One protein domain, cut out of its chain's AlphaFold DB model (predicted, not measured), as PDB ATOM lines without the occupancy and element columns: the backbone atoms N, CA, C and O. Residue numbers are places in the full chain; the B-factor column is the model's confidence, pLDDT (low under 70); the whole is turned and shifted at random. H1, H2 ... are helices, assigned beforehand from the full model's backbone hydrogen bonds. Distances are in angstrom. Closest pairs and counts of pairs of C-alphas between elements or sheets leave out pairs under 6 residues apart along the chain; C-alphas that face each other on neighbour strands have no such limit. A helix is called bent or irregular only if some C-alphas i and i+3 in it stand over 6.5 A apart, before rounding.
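This is residues 11 to 135 of the 139 residues of a protein of Pyramimonas obovata (UniProt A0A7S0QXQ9). Seven helices are joined in part by long loops: a helical hairpin, H6 and H7, has the short H5 across one end of H6, and H1 runs the same way as H6 with the short H2 at its end, while the loop of residues 75 to 96 runs along the outside. H4 is nearest the middle, between H2 and H3, and the loop tip at Thr 79 lies at the opposite end of the long axis from H5. The printed part has 125 residues, with seven named helices in the order H1 to H7 and no named strand; the class is all helix. It is compact, with a radius of gyration of the C-alphas of 15.0 A and spans of 48 by 33 by 27 A.

H1, residues 11 to 25, begins at C-alpha 11 (182.240, 173.277, 171.542) and is 21.4 A long; it is neither bent nor irregular, but only just: C-alphas 18 and 21 are 6.4 A apart. H2 is residues 27 to 31, H3 47 to 52, H4 64 to 74, 15.3 A long, and H5 97 to 102. H6, residues 104 to 119, is 22.4 A long. H7, residues 124 to 134, is 15.3 A long and ends at C-alpha 134 (188.929, 193.942, 170.162).

H1 touches H2 with residues 19 to 23 alone; the closest C-alphas, of Leu 23 and Phe 30, are 5.4 A apart. H1 and H6 are close but not clearly touching, Phe 25 to Tyr 119 being the closest C-alphas at 7.4 A, with a shallow tilt of 24 degrees, the same way. H4 is close but not clearly touching to H2, with closest C-alphas Ser 29 and Glu 74 at 8.0 A, and to H3, with Asp 49 and Leu 72 at 7.0 A. H5 and H6 are close but not clearly touching, about perpendicular at 87 degrees, with closest C-alphas Phe 99 and Ala 107 at 6.4 A. H6 and H7 touch as a hairpin, a shallow tilt of 19 degrees, opposite ways, with closest C-alphas Ile 110 and Leu 134 at 6.5 A. H4 is apart from H6 and from H7. Each O i to N i+4 pair is within hydrogen-bond range in H2, H3, H4, H5, H6 and H7, and 8 of 11 are in H1.

The C-alphas farthest apart, of Thr 79 and Lys 101, are 48.5 A apart. The printed part has no cut. The links H2 to H3, H3 to H4 and H4 to H5 are long. The mean pLDDT of the printed part is 88.7, and residues 77 to 83 are under 70.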
ATOM      1  N   SER A  11     183.391 173.795 170.799       89.12
ATOM      2  CA  SER A  11     182.240 173.277 171.542       89.12
ATOM      3  C   SER A  11     182.675 172.648 172.866       89.12
ATOM      4  O   SER A  11     182.099 172.965 173.902       89.12
ATOM      5  N   LEU A  12     183.739 171.837 172.861       90.44
ATOM      6  CA  LEU A  12     184.318 171.269 174.079       90.44
ATOM      7  C   LEU A  12     184.806 172.369 175.026       90.44
ATOM      8  O   LEU A  12     184.454 172.369 176.200       90.44
ATOM      9  N   HIS A  13     185.576 173.336 174.524       90.56
ATOM     10  CA  HIS A  13     186.044 174.464 175.327       90.56
ATOM     11  C   HIS A  13     184.877 175.287 175.900       90.56
ATOM     12  O   HIS A  13     184.908 175.664 177.069       90.56
ATOM     13  N   ASN A  14     183.819 175.506 175.116       88.62
ATOM     14  CA  ASN A  14     182.593 176.172 175.552       88.62
ATOM     15  C   ASN A  14     181.885 175.401 176.679       88.62
ATOM     16  O   ASN A  14     181.419 175.983 177.652       88.62
ATOM     17  N   THR A  15     181.859 174.074 176.604       90.88
ATOM     18  CA  THR A  15     181.361 173.240 177.698       90.88
ATOM     19  C   THR A  15     182.250 173.333 178.939       90.88
ATOM     20  O   THR A  15     181.749 173.510 180.048       90.88
ATOM     21  N   LEU A  16     183.571 173.241 178.782       92.38
ATOM     22  CA  LEU A  16     184.504 173.246 179.910       92.38
ATOM     23  C   LEU A  16     184.528 174.598 180.638       92.38
ATOM     24  O   LEU A  16     184.596 174.621 181.872       92.38
ATOM     25  N   LYS A  17     184.422 175.719 179.909       90.88
ATOM     26  CA  LYS A  17     184.484 177.074 180.487       90.88
ATOM     27  C   LYS A  17     183.343 177.366 181.458       90.88
ATOM     28  O   LYS A  17     183.547 178.110 182.413       90.88
ATOM     29  N   THR A  18     182.203 176.687 181.314       91.50
ATOM     30  CA  THR A  18     181.102 176.718 182.289       91.50
ATOM     31  C   THR A  18     181.513 176.244 183.689       91.50
ATOM     32  O   THR A  18     180.903 176.654 184.680       91.50
ATOM     33  N   PHE A  19     182.548 175.402 183.789       93.44
ATOM     34  CA  PHE A  19     183.022 174.818 185.044       93.44
ATOM     35  C   PHE A  19     184.318 175.456 185.538       93.44
ATOM     36  O   PHE A  19     184.379 175.873 186.693       93.44
ATOM     37  N   TYR A  20     185.353 175.544 184.696       92.75
ATOM     38  CA  TYR A  20     186.666 175.970 185.188       92.75
ATOM     39  C   TYR A  20     186.731 177.472 185.498       92.75
ATOM     40  O   TYR A  20     187.470 177.861 186.396       92.75
ATOM     41  N   LEU A  21     185.952 178.324 184.813       91.44
ATOM     42  CA  LEU A  21     185.931 179.766 185.098       91.44
ATOM     43  C   LEU A  21     185.357 180.075 186.491       91.44
ATOM     44  O   LEU A  21     186.053 180.722 187.273       91.44
ATOM     45  N   PRO A  22     184.159 179.593 186.878       92.12
ATOM     46  CA  PRO A  22     183.690 179.788 188.246       92.12
ATOM     47  C   PRO A  22     184.573 179.076 189.278       92.12
ATOM     48  O   PRO A  22     184.734 179.609 190.370       92.12
ATOM     49  N   LEU A  23     185.182 177.928 188.953       94.06
ATOM     50  CA  LEU A  23     186.143 177.275 189.849       94.06
ATOM     51  C   LEU A  23     187.365 178.167 190.127       94.06
ATOM     52  O   LEU A  23     187.776 178.282 191.278       94.06
ATOM     53  N   LEU A  24     187.918 178.814 189.097       92.06
ATOM     54  CA  LEU A  24     189.101 179.666 189.216       92.06
ATOM     55  C   LEU A  24     188.790 181.008 189.893       92.06
ATOM     56  O   LEU A  24     189.528 181.440 190.772       92.06
ATOM     57  N   PHE A  25     187.701 181.668 189.490       90.44
ATOM     58  CA  PHE A  25     187.414 183.048 189.898       90.44
ATOM     59  C   PHE A  25     186.431 183.169 191.072       90.44
ATOM     60  O   PHE A  25     186.386 184.209 191.724       90.44
ATOM     61  N   ARG A  26     185.618 182.141 191.353       92.00
ATOM     62  CA  ARG A  26     184.630 182.123 192.453       92.00
ATOM     63  C   ARG A  26     184.535 180.728 193.101       92.00
ATOM     64  O   ARG A  26     183.445 180.146 193.127       92.00
ATOM     65  N   PRO A  27     185.638 180.176 193.649       93.50
ATOM     66  CA  PRO A  27     185.696 178.786 194.110       93.50
ATOM     67  C   PRO A  27     184.624 178.457 195.157       93.50
ATOM     68  O   PRO A  27     183.976 177.416 195.073       93.50
ATOM     69  N   TYR A  28     184.362 179.365 196.102       91.56
ATOM     70  CA  TYR A  28     183.326 179.163 197.120       91.56
ATOM     71  C   TYR A  28     181.927 178.990 196.500       91.56
ATOM     72  O   TYR A  28     181.240 178.005 196.778       91.56
ATOM     73  N   SER A  29     181.518 179.896 195.604       90.94
ATOM     74  CA  SER A  29     180.243 179.786 194.882       90.94
ATOM     75  C   SER A  29     180.219 178.541 193.980       90.94
ATOM     76  O   SER A  29     179.196 177.864 193.886       90.94
ATOM     77  N   PHE A  30     181.348 178.168 193.359       92.44
ATOM     78  CA  PHE A  30     181.458 176.962 192.529       92.44
ATOM     79  C   PHE A  30     181.125 175.679 193.300       92.44
ATOM     80  O   PHE A  30     180.303 174.882 192.829       92.44
ATOM     81  N   TYR A  31     181.706 175.498 194.492       90.88
ATOM     82  CA  TYR A  31     181.413 174.348 195.356       90.88
ATOM     83  C   TYR A  31     179.978 174.369 195.893       90.88
ATOM     84  O   TYR A  31     179.402 173.318 196.166       90.88
ATOM     85  N   ARG A  32     179.349 175.549 195.956       89.25
ATOM     86  CA  ARG A  32     177.919 175.702 196.265       89.25
ATOM     87  C   ARG A  32     176.994 175.483 195.067       89.25
ATOM     88  O   ARG A  32     175.778 175.514 195.245       89.25
ATOM     89  N   GLY A  33     177.534 175.228 193.873       89.50
ATOM     90  CA  GLY A  33     176.763 174.896 192.671       89.50
ATOM     91  C   GLY A  33     176.708 175.985 191.598       89.50
ATOM     92  O   GLY A  33     175.891 175.870 190.681       89.50
ATOM     93  N   LEU A  34     177.543 177.026 191.675       92.25
ATOM     94  CA  LEU A  34     177.649 178.028 190.615       92.25
ATOM     95  C   LEU A  34     178.206 177.391 189.341       92.25
ATOM     96  O   LEU A  34     179.271 176.771 189.344       92.25
ATOM     97  N   ARG A  35     177.497 177.599 188.239       93.75
ATOM     98  CA  ARG A  35     177.952 177.358 186.870       93.75
ATOM     99  C   ARG A  35     177.654 178.621 186.083       93.75
ATOM    100  O   ARG A  35     176.654 179.275 186.364       93.75
ATOM    101  N   ILE A  36     178.520 178.971 185.144       93.38
ATOM    102  CA  ILE A  36     178.337 180.177 184.335       93.38
ATOM    103  C   ILE A  36     178.044 179.749 182.910       93.38
ATOM    104  O   ILE A  36     178.861 179.074 182.281       93.38
ATOM    105  N   LEU A  37     176.858 180.113 182.436       92.50
ATOM    106  CA  LEU A  37     176.501 179.958 181.041       92.50
ATOM    107  C   LEU A  37     176.865 181.248 180.306       92.50
ATOM    108  O   LEU A  37     176.586 182.335 180.805       92.50
ATOM    109  N   PHE A  38     177.525 181.123 179.162       89.44
ATOM    110  CA  PHE A  38     177.943 182.260 178.338       89.44
ATOM    111  C   PHE A  38     177.029 182.394 177.116       89.44
ATOM    112  O   PHE A  38     176.371 181.427 176.743       89.44
ATOM    113  N   GLY A  39     177.013 183.564 176.472       83.19
ATOM    114  CA  GLY A  39     176.056 183.899 175.402       83.19
ATOM    115  C   GLY A  39     176.101 183.043 174.130       83.19
ATOM    116  O   GLY A  39     175.258 183.188 173.251       83.19
ATOM    117  N   ASP A  40     177.059 182.124 174.007       85.00
ATOM    118  CA  ASP A  40     177.081 181.077 172.982       85.00
ATOM    119  C   ASP A  40     176.348 179.787 173.409       85.00
ATOM    120  O   ASP A  40     176.385 178.785 172.690       85.00
ATOM    121  N   GLN A  41     175.682 179.795 174.564       89.50
ATOM    122  CA  GLN A  41     174.872 178.703 175.103       89.50
ATOM    123  C   GLN A  41     173.402 179.122 175.211       89.50
ATOM    124  O   GLN A  41     173.071 180.284 175.422       89.50
ATOM    125  N   VAL A  42     172.499 178.148 175.095       91.00
ATOM    126  CA  VAL A  42     171.062 178.387 175.281       91.00
ATOM    127  C   VAL A  42     170.725 178.325 176.767       91.00
ATOM    128  O   VAL A  42     171.012 177.328 177.434       91.00
ATOM    129  N   MET A  43     170.078 179.375 177.272       91.69
ATOM    130  CA  MET A  43     169.663 179.480 178.667       91.69
ATOM    131  C   MET A  43     168.143 179.363 178.804       91.69
ATOM    132  O   MET A  43     167.384 180.021 178.098       91.69
ATOM    133  N   PHE A  44     167.706 178.565 179.776       91.50
ATOM    134  CA  PHE A  44     166.321 178.527 180.239       91.50
ATOM    135  C   PHE A  44     166.294 178.787 181.742       91.50
ATOM    136  O   PHE A  44     167.053 178.181 182.501       91.50
ATOM    137  N   CYS A  45     165.392 179.652 182.190       90.38
ATOM    138  CA  CYS A  45     165.143 179.888 183.607       90.38
ATOM    139  C   CYS A  45     163.639 180.030 183.865       90.38
ATOM    140  O   CYS A  45     162.839 180.219 182.948       90.38
ATOM    141  N   ARG A  46     163.223 179.894 185.128       90.06
ATOM    142  CA  ARG A  46     161.824 180.135 185.497       90.06
ATOM    143  C   ARG A  46     161.573 181.638 185.482       90.06
ATOM    144  O   ARG A  46     162.328 182.370 186.117       90.06
ATOM    145  N   LYS A  47     160.459 182.073 184.883       92.81
ATOM    146  CA  LYS A  47     160.029 183.484 184.852       92.81
ATOM    147  C   LYS A  47     160.148 184.168 186.223       92.81
ATOM    148  O   LYS A  47     160.829 185.175 186.345       92.81
ATOM    149  N   ARG A  48     159.604 183.541 187.272       90.88
ATOM    150  CA  ARG A  48     159.655 184.061 188.652       90.88
ATOM    151  C   ARG A  48     161.074 184.297 189.191       90.88
ATOM    152  O   ARG A  48     161.262 185.135 190.062       90.88
ATOM    153  N   ASP A  49     162.047 183.489 188.765       90.38
ATOM    154  CA  ASP A  49     163.425 183.578 189.255       90.38
ATOM    155  C   ASP A  49     164.180 184.666 188.480       90.38
ATOM    156  O   ASP A  49     164.942 185.410 189.086       90.38
ATOM    157  N   PHE A  50     163.893 184.811 187.181       93.56
ATOM    158  CA  PHE A  50     164.371 185.917 186.348       93.56
ATOM    159  C   PHE A  50     163.855 187.275 186.841       93.56
ATOM    160  O   PHE A  50     164.638 188.195 187.053       93.56
ATOM    161  N   GLU A  51     162.551 187.380 187.105       94.06
ATOM    162  CA  GLU A  51     161.933 188.598 187.644       94.06
ATOM    163  C   GLU A  51     162.485 188.947 189.030       94.06
ATOM    164  O   GLU A  51     162.755 190.110 189.304       94.06
ATOM    165  N   ARG A  52     162.744 187.948 189.889       90.94
ATOM    166  CA  ARG A  52     163.315 188.175 191.230       90.94
ATOM    167  C   ARG A  52     164.678 188.862 191.189       90.94
ATOM    168  O   ARG A  52     165.004 189.606 192.109       90.94
ATOM    169  N   VAL A  53     165.484 188.580 190.170       93.44
ATOM    170  CA  VAL A  53     166.806 189.197 190.011       93.44
ATOM    171  C   VAL A  53     166.766 190.456 189.144       93.44
ATOM    172  O   VAL A  53     167.827 190.990 188.838       93.44
ATOM    173  N   ASN A  54     165.575 190.949 188.779       95.75
ATOM    174  CA  ASN A  54     165.358 192.067 187.854       95.75
ATOM    175  C   ASN A  54     165.898 191.818 186.434       95.75
ATOM    176  O   ASN A  54     166.328 192.746 185.759       95.75
ATOM    177  N   GLY A  55     165.877 190.568 185.966       94.81
ATOM    178  CA  GLY A  55     166.252 190.222 184.596       94.81
ATOM    179  C   GLY A  55     167.731 190.437 184.265       94.81
ATOM    180  O   GLY A  55     168.598 190.232 185.117       94.81
ATOM    181  N   PHE A  56     168.040 190.782 183.013       96.06
ATOM    182  CA  PHE A  56     169.399 191.150 182.593       96.06
ATOM    183  C   PHE A  56     169.730 192.574 183.047       96.06
ATOM    184  O   PHE A  56     168.865 193.445 183.027       96.06
ATOM    185  N   ASP A  57     170.984 192.820 183.428       95.12
ATOM    186  CA  ASP A  57     171.449 194.187 183.662       95.12
ATOM    187  C   ASP A  57     171.695 194.869 182.311       95.12
ATOM    188  O   ASP A  57     172.697 194.610 181.651       95.12
ATOM    189  N   GLU A  58     170.777 195.745 181.897       94.19
ATOM    190  CA  GLU A  58     170.825 196.439 180.601       94.19
ATOM    191  C   GLU A  58     172.051 197.352 180.435       94.19
ATOM    192  O   GLU A  58     172.394 197.744 179.318       94.19
ATOM    193  N   ARG A  59     172.747 197.683 181.531       93.81
ATOM    194  CA  ARG A  59     174.003 198.442 181.473       93.81
ATOM    195  C   ARG A  59     175.131 197.587 180.898       93.81
ATOM    196  O   ARG A  59     176.034 198.116 180.250       93.81
ATOM    197  N   LEU A  60     175.085 196.271 181.111       92.62
ATOM    198  CA  LEU A  60     176.062 195.320 180.593       92.62
ATOM    199  C   LEU A  60     175.709 194.939 179.153       92.62
ATOM    200  O   LEU A  60     174.869 194.087 178.897       92.62
ATOM    201  N   LYS A  61     176.415 195.535 178.187       90.38
ATOM    202  CA  LYS A  61     176.331 195.134 176.765       90.38
ATOM    203  C   LYS A  61     177.016 193.798 176.462       90.38
ATOM    204  O   LYS A  61     176.899 193.281 175.354       90.38
ATOM    205  N   ILE A  62     177.835 193.327 177.396       91.38
ATOM    206  CA  ILE A  62     178.521 192.045 177.340       91.38
ATOM    207  C   ILE A  62     178.667 191.515 178.762       91.38
ATOM    208  O   ILE A  62     178.817 192.300 179.700       91.38
ATOM    209  N   MET A  63     178.711 190.189 178.896       94.44
ATOM    210  CA  MET A  63     178.794 189.473 180.178       94.44
ATOM    211  C   MET A  63     177.511 189.549 181.020       94.44
ATOM    212  O   MET A  63     177.510 189.121 182.175       94.44
ATOM    213  N   GLU A  64     176.411 190.009 180.432       95.38
ATOM    214  CA  GLU A  64     175.068 190.020 181.004       95.38
ATOM    215  C   GLU A  64     174.593 188.614 181.399       95.38
ATOM    216  O   GLU A  64     173.979 188.444 182.451       95.38
ATOM    217  N   ASP A  65     174.945 187.584 180.619       94.56
ATOM    218  CA  ASP A  65     174.609 186.188 180.927       94.56
ATOM    219  C   ASP A  65     175.349 185.677 182.166       94.56
ATOM    220  O   ASP A  65     174.788 184.957 182.998       94.56
ATOM    221  N   ALA A  66     176.627 186.048 182.295       94.50
ATOM    222  CA  ALA A  66     177.466 185.635 183.412       94.50
ATOM    223  C   ALA A  66     177.032 186.326 184.708       94.50
ATOM    224  O   ALA A  66     176.925 185.672 185.750       94.50
ATOM    225  N   ASP A  67     176.722 187.619 184.616       95.31
ATOM    226  CA  ASP A  67     176.107 188.390 185.690       95.31
ATOM    227  C   ASP A  67     174.761 187.780 186.119       95.31
ATOM    228  O   ASP A  67     174.568 187.478 187.302       95.31
ATOM    229  N   LEU A  68     173.873 187.478 185.163       94.94
ATOM    230  CA  LEU A  68     172.597 186.820 185.436       94.94
ATOM    231  C   LEU A  68     172.795 185.471 186.143       94.94
ATOM    232  O   LEU A  68     172.113 185.189 187.131       94.94
ATOM    233  N   CYS A  69     173.748 184.651 185.691       94.12
ATOM    234  CA  CYS A  69     174.078 183.379 186.335       94.12
ATOM    235  C   CYS A  69     174.487 183.570 187.805       94.12
ATOM    236  O   CYS A  69     174.024 182.853 188.696       94.12
ATOM    237  N   ILE A  70     175.345 184.548 188.087       93.38
ATOM    238  CA  ILE A  70     175.797 184.809 189.454       93.38
ATOM    239  C   ILE A  70     174.644 185.324 190.312       93.38
ATOM    240  O   ILE A  70     174.430 184.787 191.397       93.38
ATOM    241  N   ARG A  71     173.845 186.282 189.829       93.62
ATOM    242  CA  ARG A  71     172.685 186.788 190.579       93.62
ATOM    243  C   ARG A  71     171.670 185.685 190.871       93.62
ATOM    244  O   ARG A  71     171.281 185.515 192.022       93.62
ATOM    245  N   LEU A  72     171.319 184.860 189.881       92.06
ATOM    246  CA  LEU A  72     170.422 183.713 190.079       92.06
ATOM    247  C   LEU A  72     170.958 182.706 191.110       92.06
ATOM    248  O   LEU A  72     170.165 182.083 191.821       92.06
ATOM    249  N   HIS A  73     172.280 182.523 191.184       91.44
ATOM    250  CA  HIS A  73     172.924 181.625 192.143       91.44
ATOM    251  C   HIS A  73     172.968 182.199 193.568       91.44
ATOM    252  O   HIS A  73     172.693 181.475 194.531       91.44
ATOM    253  N   GLU A  74     173.332 183.474 193.705       89.00
ATOM    254  CA  GLU A  74     173.550 184.123 195.001       89.00
ATOM    255  C   GLU A  74     172.230 184.542 195.667       89.00
ATOM    256  O   GLU A  74     172.117 184.485 196.895       89.00
ATOM    257  N   THR A  75     171.197 184.892 194.890       87.56
ATOM    258  CA  THR A  75     169.883 185.230 195.442       87.56
ATOM    259  C   THR A  75     169.275 184.023 196.171       87.56
ATOM    260  O   THR A  75     169.096 182.959 195.568       87.56
ATOM    261  N   PRO A  76     168.906 184.155 197.463       76.38
ATOM    262  CA  PRO A  76     168.190 183.118 198.188       76.38
ATOM    263  C   PRO A  76     166.862 182.820 197.495       76.38
ATOM    264  O   PRO A  76     165.912 183.596 197.506       76.38
ATOM    265  N   GLN A  77     166.800 181.663 196.869       68.00
ATOM    266  CA  GLN A  77     165.550 181.048 196.476       68.00
ATOM    267  C   GLN A  77     165.073 180.282 197.730       68.00
ATOM    268  O   GLN A  77     165.928 179.719 198.406       68.00
ATOM    269  N   GLY A  78     163.776 180.316 198.076       64.69
ATOM    270  CA  GLY A  78     163.209 179.931 199.393       64.69
ATOM    271  C   GLY A  78     163.626 178.583 200.023       64.69
ATOM    272  O   GLY A  78     164.525 177.894 199.563       64.69
ATOM    273  N   THR A  79     162.942 178.160 201.089       50.25
ATOM    274  CA  THR A  79     163.367 177.130 202.073       50.25
ATOM    275  C   THR A  79     163.857 175.777 201.520       50.25
ATOM    276  O   THR A  79     164.543 175.044 202.225       50.25
ATOM    277  N   HIS A  80     163.576 175.449 200.255       50.56
ATOM    278  CA  HIS A  80     163.984 174.206 199.588       50.56
ATOM    279  C   HIS A  80     164.909 174.390 198.378       50.56
ATOM    280  O   HIS A  80     165.049 173.471 197.561       50.56
ATOM    281  N   SER A  81     165.503 175.568 198.183       54.12
ATOM    282  CA  SER A  81     166.004 175.861 196.852       54.12
ATOM    283  C   SER A  81     167.360 175.262 196.513       54.12
ATOM    284  O   SER A  81     168.406 175.539 197.105       54.12
ATOM    285  N   ARG A  82     167.319 174.456 195.454       56.16
ATOM    286  CA  ARG A  82     168.460 173.886 194.752       56.16
ATOM    287  C   ARG A  82     169.196 175.019 194.025       56.16
ATOM    288  O   ARG A  82     168.927 175.264 192.855       56.16
ATOM    289  N   ARG A  83     170.122 175.699 194.717       65.12
ATOM    290  CA  ARG A  83     171.052 176.714 194.166       65.12
ATOM    291  C   ARG A  83     171.964 176.150 193.075       65.12
ATOM    292  O   ARG A  83     173.153 175.937 193.297       65.12
ATOM    293  N   ARG A  84     171.435 175.832 191.901       72.81
ATOM    294  CA  ARG A  84     172.239 175.166 190.882       72.81
ATOM    295  C   ARG A  84     171.812 175.607 189.498       72.81
ATOM    296  O   ARG A  84     170.711 175.307 189.034       72.81
ATOM    297  N   ILE A  85     172.735 176.285 188.841       88.50
ATOM    298  CA  ILE A  85     172.725 176.414 187.393       88.50
ATOM    299  C   ILE A  85     173.213 175.075 186.859       88.50
ATOM    300  O   ILE A  85     174.255 174.574 187.285       88.50
ATOM    301  N   HIS A  86     172.430 174.462 185.979       88.81
ATOM    302  CA  HIS A  86     172.740 173.148 185.432       88.81
ATOM    303  C   HIS A  86     172.958 173.267 183.933       88.81
ATOM    304  O   HIS A  86     172.090 173.749 183.210       88.81
ATOM    305  N   MET A  87     174.103 172.770 183.476       90.44
ATOM    306  CA  MET A  87     174.335 172.538 182.061       90.44
ATOM    307  C   MET A  87     173.699 171.196 181.694       90.44
ATOM    308  O   MET A  87     174.037 170.163 182.273       90.44
ATOM    309  N   VAL A  88     172.750 171.216 180.763       89.75
ATOM    310  CA  VAL A  88     172.075 170.005 180.285       89.75
ATOM    311  C   VAL A  88     172.877 169.420 179.125       89.75
ATOM    312  O   VAL A  88     173.404 170.163 178.302       89.75
ATOM    313  N   ASN A  89     172.952 168.091 179.029       89.50
ATOM    314  CA  ASN A  89     173.590 167.399 177.907       89.50
ATOM    315  C   ASN A  89     172.711 167.457 176.638       89.50
ATOM    316  O   ASN A  89     172.094 166.468 176.234       89.50
ATOM    317  N   ARG A  90     172.582 168.656 176.061       91.00
ATOM    318  CA  ARG A  90     171.870 168.933 174.809       91.00
ATOM    319  C   ARG A  90     172.709 169.852 173.933       91.00
ATOM    320  O   ARG A  90     173.375 170.755 174.431       91.00
ATOM    321  N   VAL A  91     172.657 169.607 172.628       88.62
ATOM    322  CA  VAL A  91     173.356 170.410 171.624       88.62
ATOM    323  C   VAL A  91     172.418 171.506 171.139       88.62
ATOM    324  O   VAL A  91     171.267 171.233 170.804       88.62
ATOM    325  N   ALA A  92     172.922 172.734 171.107       87.56
ATOM    326  CA  ALA A  92     172.287 173.852 170.430       87.56
ATOM    327  C   ALA A  92     173.143 174.239 169.223       87.56
ATOM    328  O   ALA A  92     174.359 174.394 169.346       87.56
ATOM    329  N   GLU A  93     172.510 174.384 168.064       88.25
ATOM    330  CA  GLU A  93     173.180 174.824 166.845       88.25
ATOM    331  C   GLU A  93     173.074 176.339 166.712       88.25
ATOM    332  O   GLU A  93     171.992 176.919 166.812       88.25
ATOM    333  N   THR A  94     174.212 176.995 166.489       85.88
ATOM    334  CA  THR A  94     174.286 178.444 166.304       85.88
ATOM    335  C   THR A  94     175.174 178.776 165.110       85.88
ATOM    336  O   THR A  94     175.999 177.981 164.656       85.88
ATOM    337  N   SER A  95     174.989 179.971 164.553       85.31
ATOM    338  CA  SER A  95     175.754 180.419 163.391       85.31
ATOM    339  C   SER A  95     177.223 180.699 163.757       85.31
ATOM    340  O   SER A  95     177.508 181.618 164.526       85.31
ATOM    341  N   GLY A  96     178.157 180.017 163.091       83.56
ATOM    342  CA  GLY A  96     179.608 180.163 163.274       83.56
ATOM    343  C   GLY A  96     180.274 181.392 162.632       83.56
ATOM    344  O   GLY A  96     181.497 181.487 162.683       83.56
ATOM    345  N   ARG A  97     179.521 182.358 162.074       84.62
ATOM    346  CA  ARG A  97     180.041 183.478 161.246       84.62
ATOM    347  C   ARG A  97     181.303 184.173 161.783       84.62
ATOM    348  O   ARG A  97     182.208 184.487 161.013       84.62
ATOM    349  N   ARG A  98     181.375 184.449 163.091       82.56
ATOM    350  CA  ARG A  98     182.552 185.105 163.701       82.56
ATOM    351  C   ARG A  98     183.765 184.180 163.762       82.56
ATOM    352  O   ARG A  98     184.881 184.635 163.538       82.56
ATOM    353  N   PHE A  99     183.556 182.890 164.009       83.50
ATOM    354  CA  PHE A  99     184.622 181.891 163.971       83.50
ATOM    355  C   PHE A  99     185.136 181.668 162.548       83.50
ATOM    356  O   PHE A  99     186.344 181.527 162.370       83.50
ATOM    357  N   ASP A 100     184.257 181.714 161.543       85.19
ATOM    358  CA  ASP A 100     184.654 181.688 160.130       85.19
ATOM    359  C   ASP A 100     185.527 182.898 159.762       85.19
ATOM    360  O   ASP A 100     186.538 182.749 159.080       85.19
ATOM    361  N   LYS A 101     185.175 184.096 160.252       85.62
ATOM    362  CA  LYS A 101     185.886 185.347 159.936       85.62
ATOM    363  C   LYS A 101     187.205 185.521 160.695       85.62
ATOM    364  O   LYS A 101     188.158 186.064 160.145       85.62
ATOM    365  N   TRP A 102     187.255 185.151 161.974       83.56
ATOM    366  CA  TRP A 102     188.403 185.430 162.848       83.56
ATOM    367  C   TRP A 102     189.333 184.241 163.055       83.56
ATOM    368  O   TRP A 102     190.475 184.432 163.475       83.56
ATOM    369  N   GLY A 103     188.854 183.027 162.794       86.12
ATOM    370  CA  GLY A 103     189.508 181.810 163.247       86.12
ATOM    371  C   GLY A 103     189.272 181.540 164.737       86.12
ATOM    372  O   GLY A 103     188.974 182.432 165.539       86.12
ATOM    373  N   SER A 104     189.421 180.272 165.119       83.88
ATOM    374  CA  SER A 104     189.150 179.777 166.474       83.88
ATOM    375  C   SER A 104     190.041 180.420 167.538       83.88
ATOM    376  O   SER A 104     189.543 180.830 168.581       83.88
ATOM    377  N   LEU A 105     191.343 180.562 167.270       86.69
ATOM    378  CA  LEU A 105     192.310 181.086 168.243       86.69
ATOM    379  C   LEU A 105     192.046 182.551 168.596       86.69
ATOM    380  O   LEU A 105     191.968 182.900 169.774       86.69
ATOM    381  N   ARG A 106     191.856 183.404 167.580       89.25
ATOM    382  CA  ARG A 106     191.571 184.829 167.784       89.25
ATOM    383  C   ARG A 106     190.249 185.020 168.522       89.25
ATOM    384  O   ARG A 106     190.193 185.818 169.453       89.25
ATOM    385  N   ALA A 107     189.209 184.273 168.145       87.81
ATOM    386  CA  ALA A 107     187.923 184.331 168.828       87.81
ATOM    387  C   ALA A 107     188.050 183.914 170.301       87.81
ATOM    388  O   ALA A 107     187.589 184.639 171.178       87.81
ATOM    389  N   THR A 108     188.717 182.797 170.599       88.19
ATOM    390  CA  THR A 108     188.942 182.350 171.983       88.19
ATOM    391  C   THR A 108     189.721 183.381 172.799       88.19
ATOM    392  O   THR A 108     189.318 183.689 173.918       88.19
ATOM    393  N   TYR A 109     190.781 183.970 172.237       90.50
ATOM    394  CA  TYR A 109     191.556 185.018 172.907       90.50
ATOM    395  C   TYR A 109     190.707 186.251 173.244       90.50
ATOM    396  O   TYR A 109     190.762 186.746 174.368       90.50
ATOM    397  N   ILE A 110     189.895 186.729 172.296       90.38
ATOM    398  CA  ILE A 110     189.024 187.891 172.501       90.38
ATOM    399  C   ILE A 110     188.016 187.623 173.630       90.38
ATOM    400  O   ILE A 110     187.896 188.446 174.538       90.38
ATOM    401  N   HIS A 111     187.338 186.468 173.616       89.00
ATOM    402  CA  HIS A 111     186.398 186.100 174.682       89.00
ATOM    403  C   HIS A 111     187.095 185.962 176.040       89.00
ATOM    404  O   HIS A 111     186.579 186.451 177.042       89.00
ATOM    405  N   PHE A 112     188.282 185.347 176.076       89.56
ATOM    406  CA  PHE A 112     189.067 185.223 177.302       89.56
ATOM    407  C   PHE A 112     189.455 186.592 177.870       89.56
ATOM    408  O   PHE A 112     189.268 186.834 179.060       89.56
ATOM    409  N   ARG A 113     189.946 187.508 177.025       92.25
ATOM    410  CA  ARG A 113     190.299 188.871 177.443       92.25
ATOM    411  C   ARG A 113     189.090 189.606 178.007       92.25
ATOM    412  O   ARG A 113     189.207 190.167 179.084       92.25
ATOM    413  N   ILE A 114     187.941 189.572 177.334       92.44
ATOM    414  CA  ILE A 114     186.720 190.226 177.834       92.44
ATOM    415  C   ILE A 114     186.278 189.629 179.170       92.44
ATOM    416  O   ILE A 114     186.000 190.377 180.103       92.44
ATOM    417  N   GLY A 115     186.269 188.297 179.281       91.38
ATOM    418  CA  GLY A 115     185.915 187.619 180.524       91.38
ATOM    419  C   GLY A 115     186.837 188.014 181.678       91.38
ATOM    420  O   GLY A 115     186.352 188.351 182.752       91.38
ATOM    421  N   LEU A 116     188.153 188.036 181.448       91.81
ATOM    422  CA  LEU A 116     189.138 188.448 182.451       91.81
ATOM    423  C   LEU A 116     188.921 189.895 182.904       91.81
ATOM    424  O   LEU A 116     188.905 190.171 184.095       91.81
ATOM    425  N   GLU A 117     188.737 190.809 181.958       93.56
ATOM    426  CA  GLU A 117     188.524 192.234 182.225       93.56
ATOM    427  C   GLU A 117     187.236 192.478 183.032       93.56
ATOM    428  O   GLU A 117     187.223 193.303 183.942       93.56
ATOM    429  N   TRP A 118     186.176 191.710 182.760       93.62
ATOM    430  CA  TRP A 118     184.941 191.745 183.545       93.62
ATOM    431  C   TRP A 118     185.149 191.177 184.955       93.62
ATOM    432  O   TRP A 118     184.716 191.783 185.932       93.62
ATOM    433  N   TYR A 119     185.892 190.074 185.094       89.00
ATOM    434  CA  TYR A 119     186.238 189.513 186.407       89.00
ATOM    435  C   TYR A 119     187.116 190.435 187.257       89.00
ATOM    436  O   TYR A 119     187.009 190.407 188.482       89.00
ATOM    437  N   LEU A 120     187.958 191.258 186.628       91.38
ATOM    438  CA  LEU A 120     188.744 192.292 187.306       91.38
ATOM    439  C   LEU A 120     187.893 193.483 187.781       91.38
ATOM    440  O   LEU A 120     188.431 194.392 188.407       91.38
ATOM    441  N   GLY A 121     186.581 193.478 187.524       91.88
ATOM    442  CA  GLY A 121     185.645 194.466 188.058       91.88
ATOM    443  C   GLY A 121     185.540 195.744 187.230       91.88
ATOM    444  O   GLY A 121     185.120 196.768 187.765       91.88
ATOM    445  N   LYS A 122     185.915 195.705 185.945       93.62
ATOM    446  CA  LYS A 122     185.733 196.854 185.050       93.62
ATOM    447  C   LYS A 122     184.272 197.272 184.947       93.62
ATOM    448  O   LYS A 122     183.378 196.426 184.890       93.62
ATOM    449  N   SER A 123     184.048 198.582 184.863       94.00
ATOM    450  CA  SER A 123     182.708 199.133 184.680       94.00
ATOM    451  C   SER A 123     182.130 198.743 183.308       94.00
ATOM    452  O   SER A 123     182.890 198.425 182.379       94.00
ATOM    453  N   PRO A 124     180.798 198.792 183.127       93.25
ATOM    454  CA  PRO A 124     180.178 198.506 181.835       93.25
ATOM    455  C   PRO A 124     180.739 199.363 180.687       93.25
ATOM    456  O   PRO A 124     180.970 198.865 179.584       93.25
ATOM    457  N   GLU A 125     181.049 200.633 180.958       93.62
ATOM    458  CA  GLU A 125     181.622 201.567 179.985       93.62
ATOM    459  C   GLU A 125     183.062 201.189 179.615       93.62
ATOM    460  O   GLU A 125     183.466 201.284 178.454       93.62
ATOM    461  N   GLU A 126     183.862 200.749 180.586       93.69
ATOM    462  CA  GLU A 126     185.227 200.283 180.340       93.69
ATOM    463  C   GLU A 126     185.249 198.987 179.528       93.69
ATOM    464  O   GLU A 126     186.067 198.845 178.612       93.69
ATOM    465  N   LEU A 127     184.335 198.062 179.825       93.38
ATOM    466  CA  LEU A 127     184.167 196.832 179.057       93.38
ATOM    467  C   LEU A 127     183.737 197.120 177.628       93.38
ATOM    468  O   LEU A 127     184.298 196.537 176.704       93.38
ATOM    469  N   GLU A 128     182.826 198.069 177.421       91.81
ATOM    470  CA  GLU A 128     182.451 198.499 176.078       91.81
ATOM    471  C   GLU A 128     183.665 199.017 175.291       91.81
ATOM    472  O   GLU A 128     183.842 198.656 174.125       91.81
ATOM    473  N   ARG A 129     184.554 199.805 175.915       91.62
ATOM    474  CA  ARG A 129     185.796 200.259 175.259       91.62
ATOM    475  C   ARG A 129     186.708 199.089 174.888       91.62
ATOM    476  O   ARG A 129     187.273 199.082 173.793       91.62
ATOM    477  N   VAL A 130     186.846 198.096 175.771       92.44
ATOM    478  CA  VAL A 130     187.621 196.874 175.493       92.44
ATOM    479  C   VAL A 130     187.015 196.110 174.316       92.44
ATOM    480  O   VAL A 130     187.739 195.751 173.388       92.44
ATOM    481  N   VAL A 131     185.695 195.908 174.316       90.31
ATOM    482  CA  VAL A 131     184.976 195.227 173.232       90.31
ATOM    483  C   VAL A 131     185.172 195.963 171.918       90.31
ATOM    484  O   VAL A 131     185.642 195.347 170.972       90.31
ATOM    485  N   ARG A 132     184.914 197.276 171.860       89.69
ATOM    486  CA  ARG A 132     185.099 198.091 170.644       89.69
ATOM    487  C   ARG A 132     186.522 198.008 170.087       89.69
ATOM    488  O   ARG A 132     186.709 197.999 168.877       89.69
ATOM    489  N   LYS A 133     187.533 197.921 170.956       89.75
ATOM    490  CA  LYS A 133     188.936 197.776 170.538       89.75
ATOM    491  C   LYS A 133     189.244 196.385 169.973       89.75
ATOM    492  O   LYS A 133     190.050 196.266 169.053       89.75
ATOM    493  N   LEU A 134     188.652 195.334 170.539       87.94
ATOM    494  CA  LEU A 134     188.929 193.942 170.162       87.94
ATOM    495  C   LEU A 134     188.061 193.455 168.990       87.94
ATOM    496  O   LEU A 134     188.533 192.690 168.144       87.94
ATOM    497  N   TYR A 135     186.809 193.906 168.929       84.75
ATOM    498  CA  TYR A 135     185.831 193.576 167.899       84.75
ATOM    499  C   TYR A 135     186.008 194.527 166.720       84.75
ATOM    500  O   TYR A 135     185.317 195.529 166.579       84.75
TER     501      TYR A 135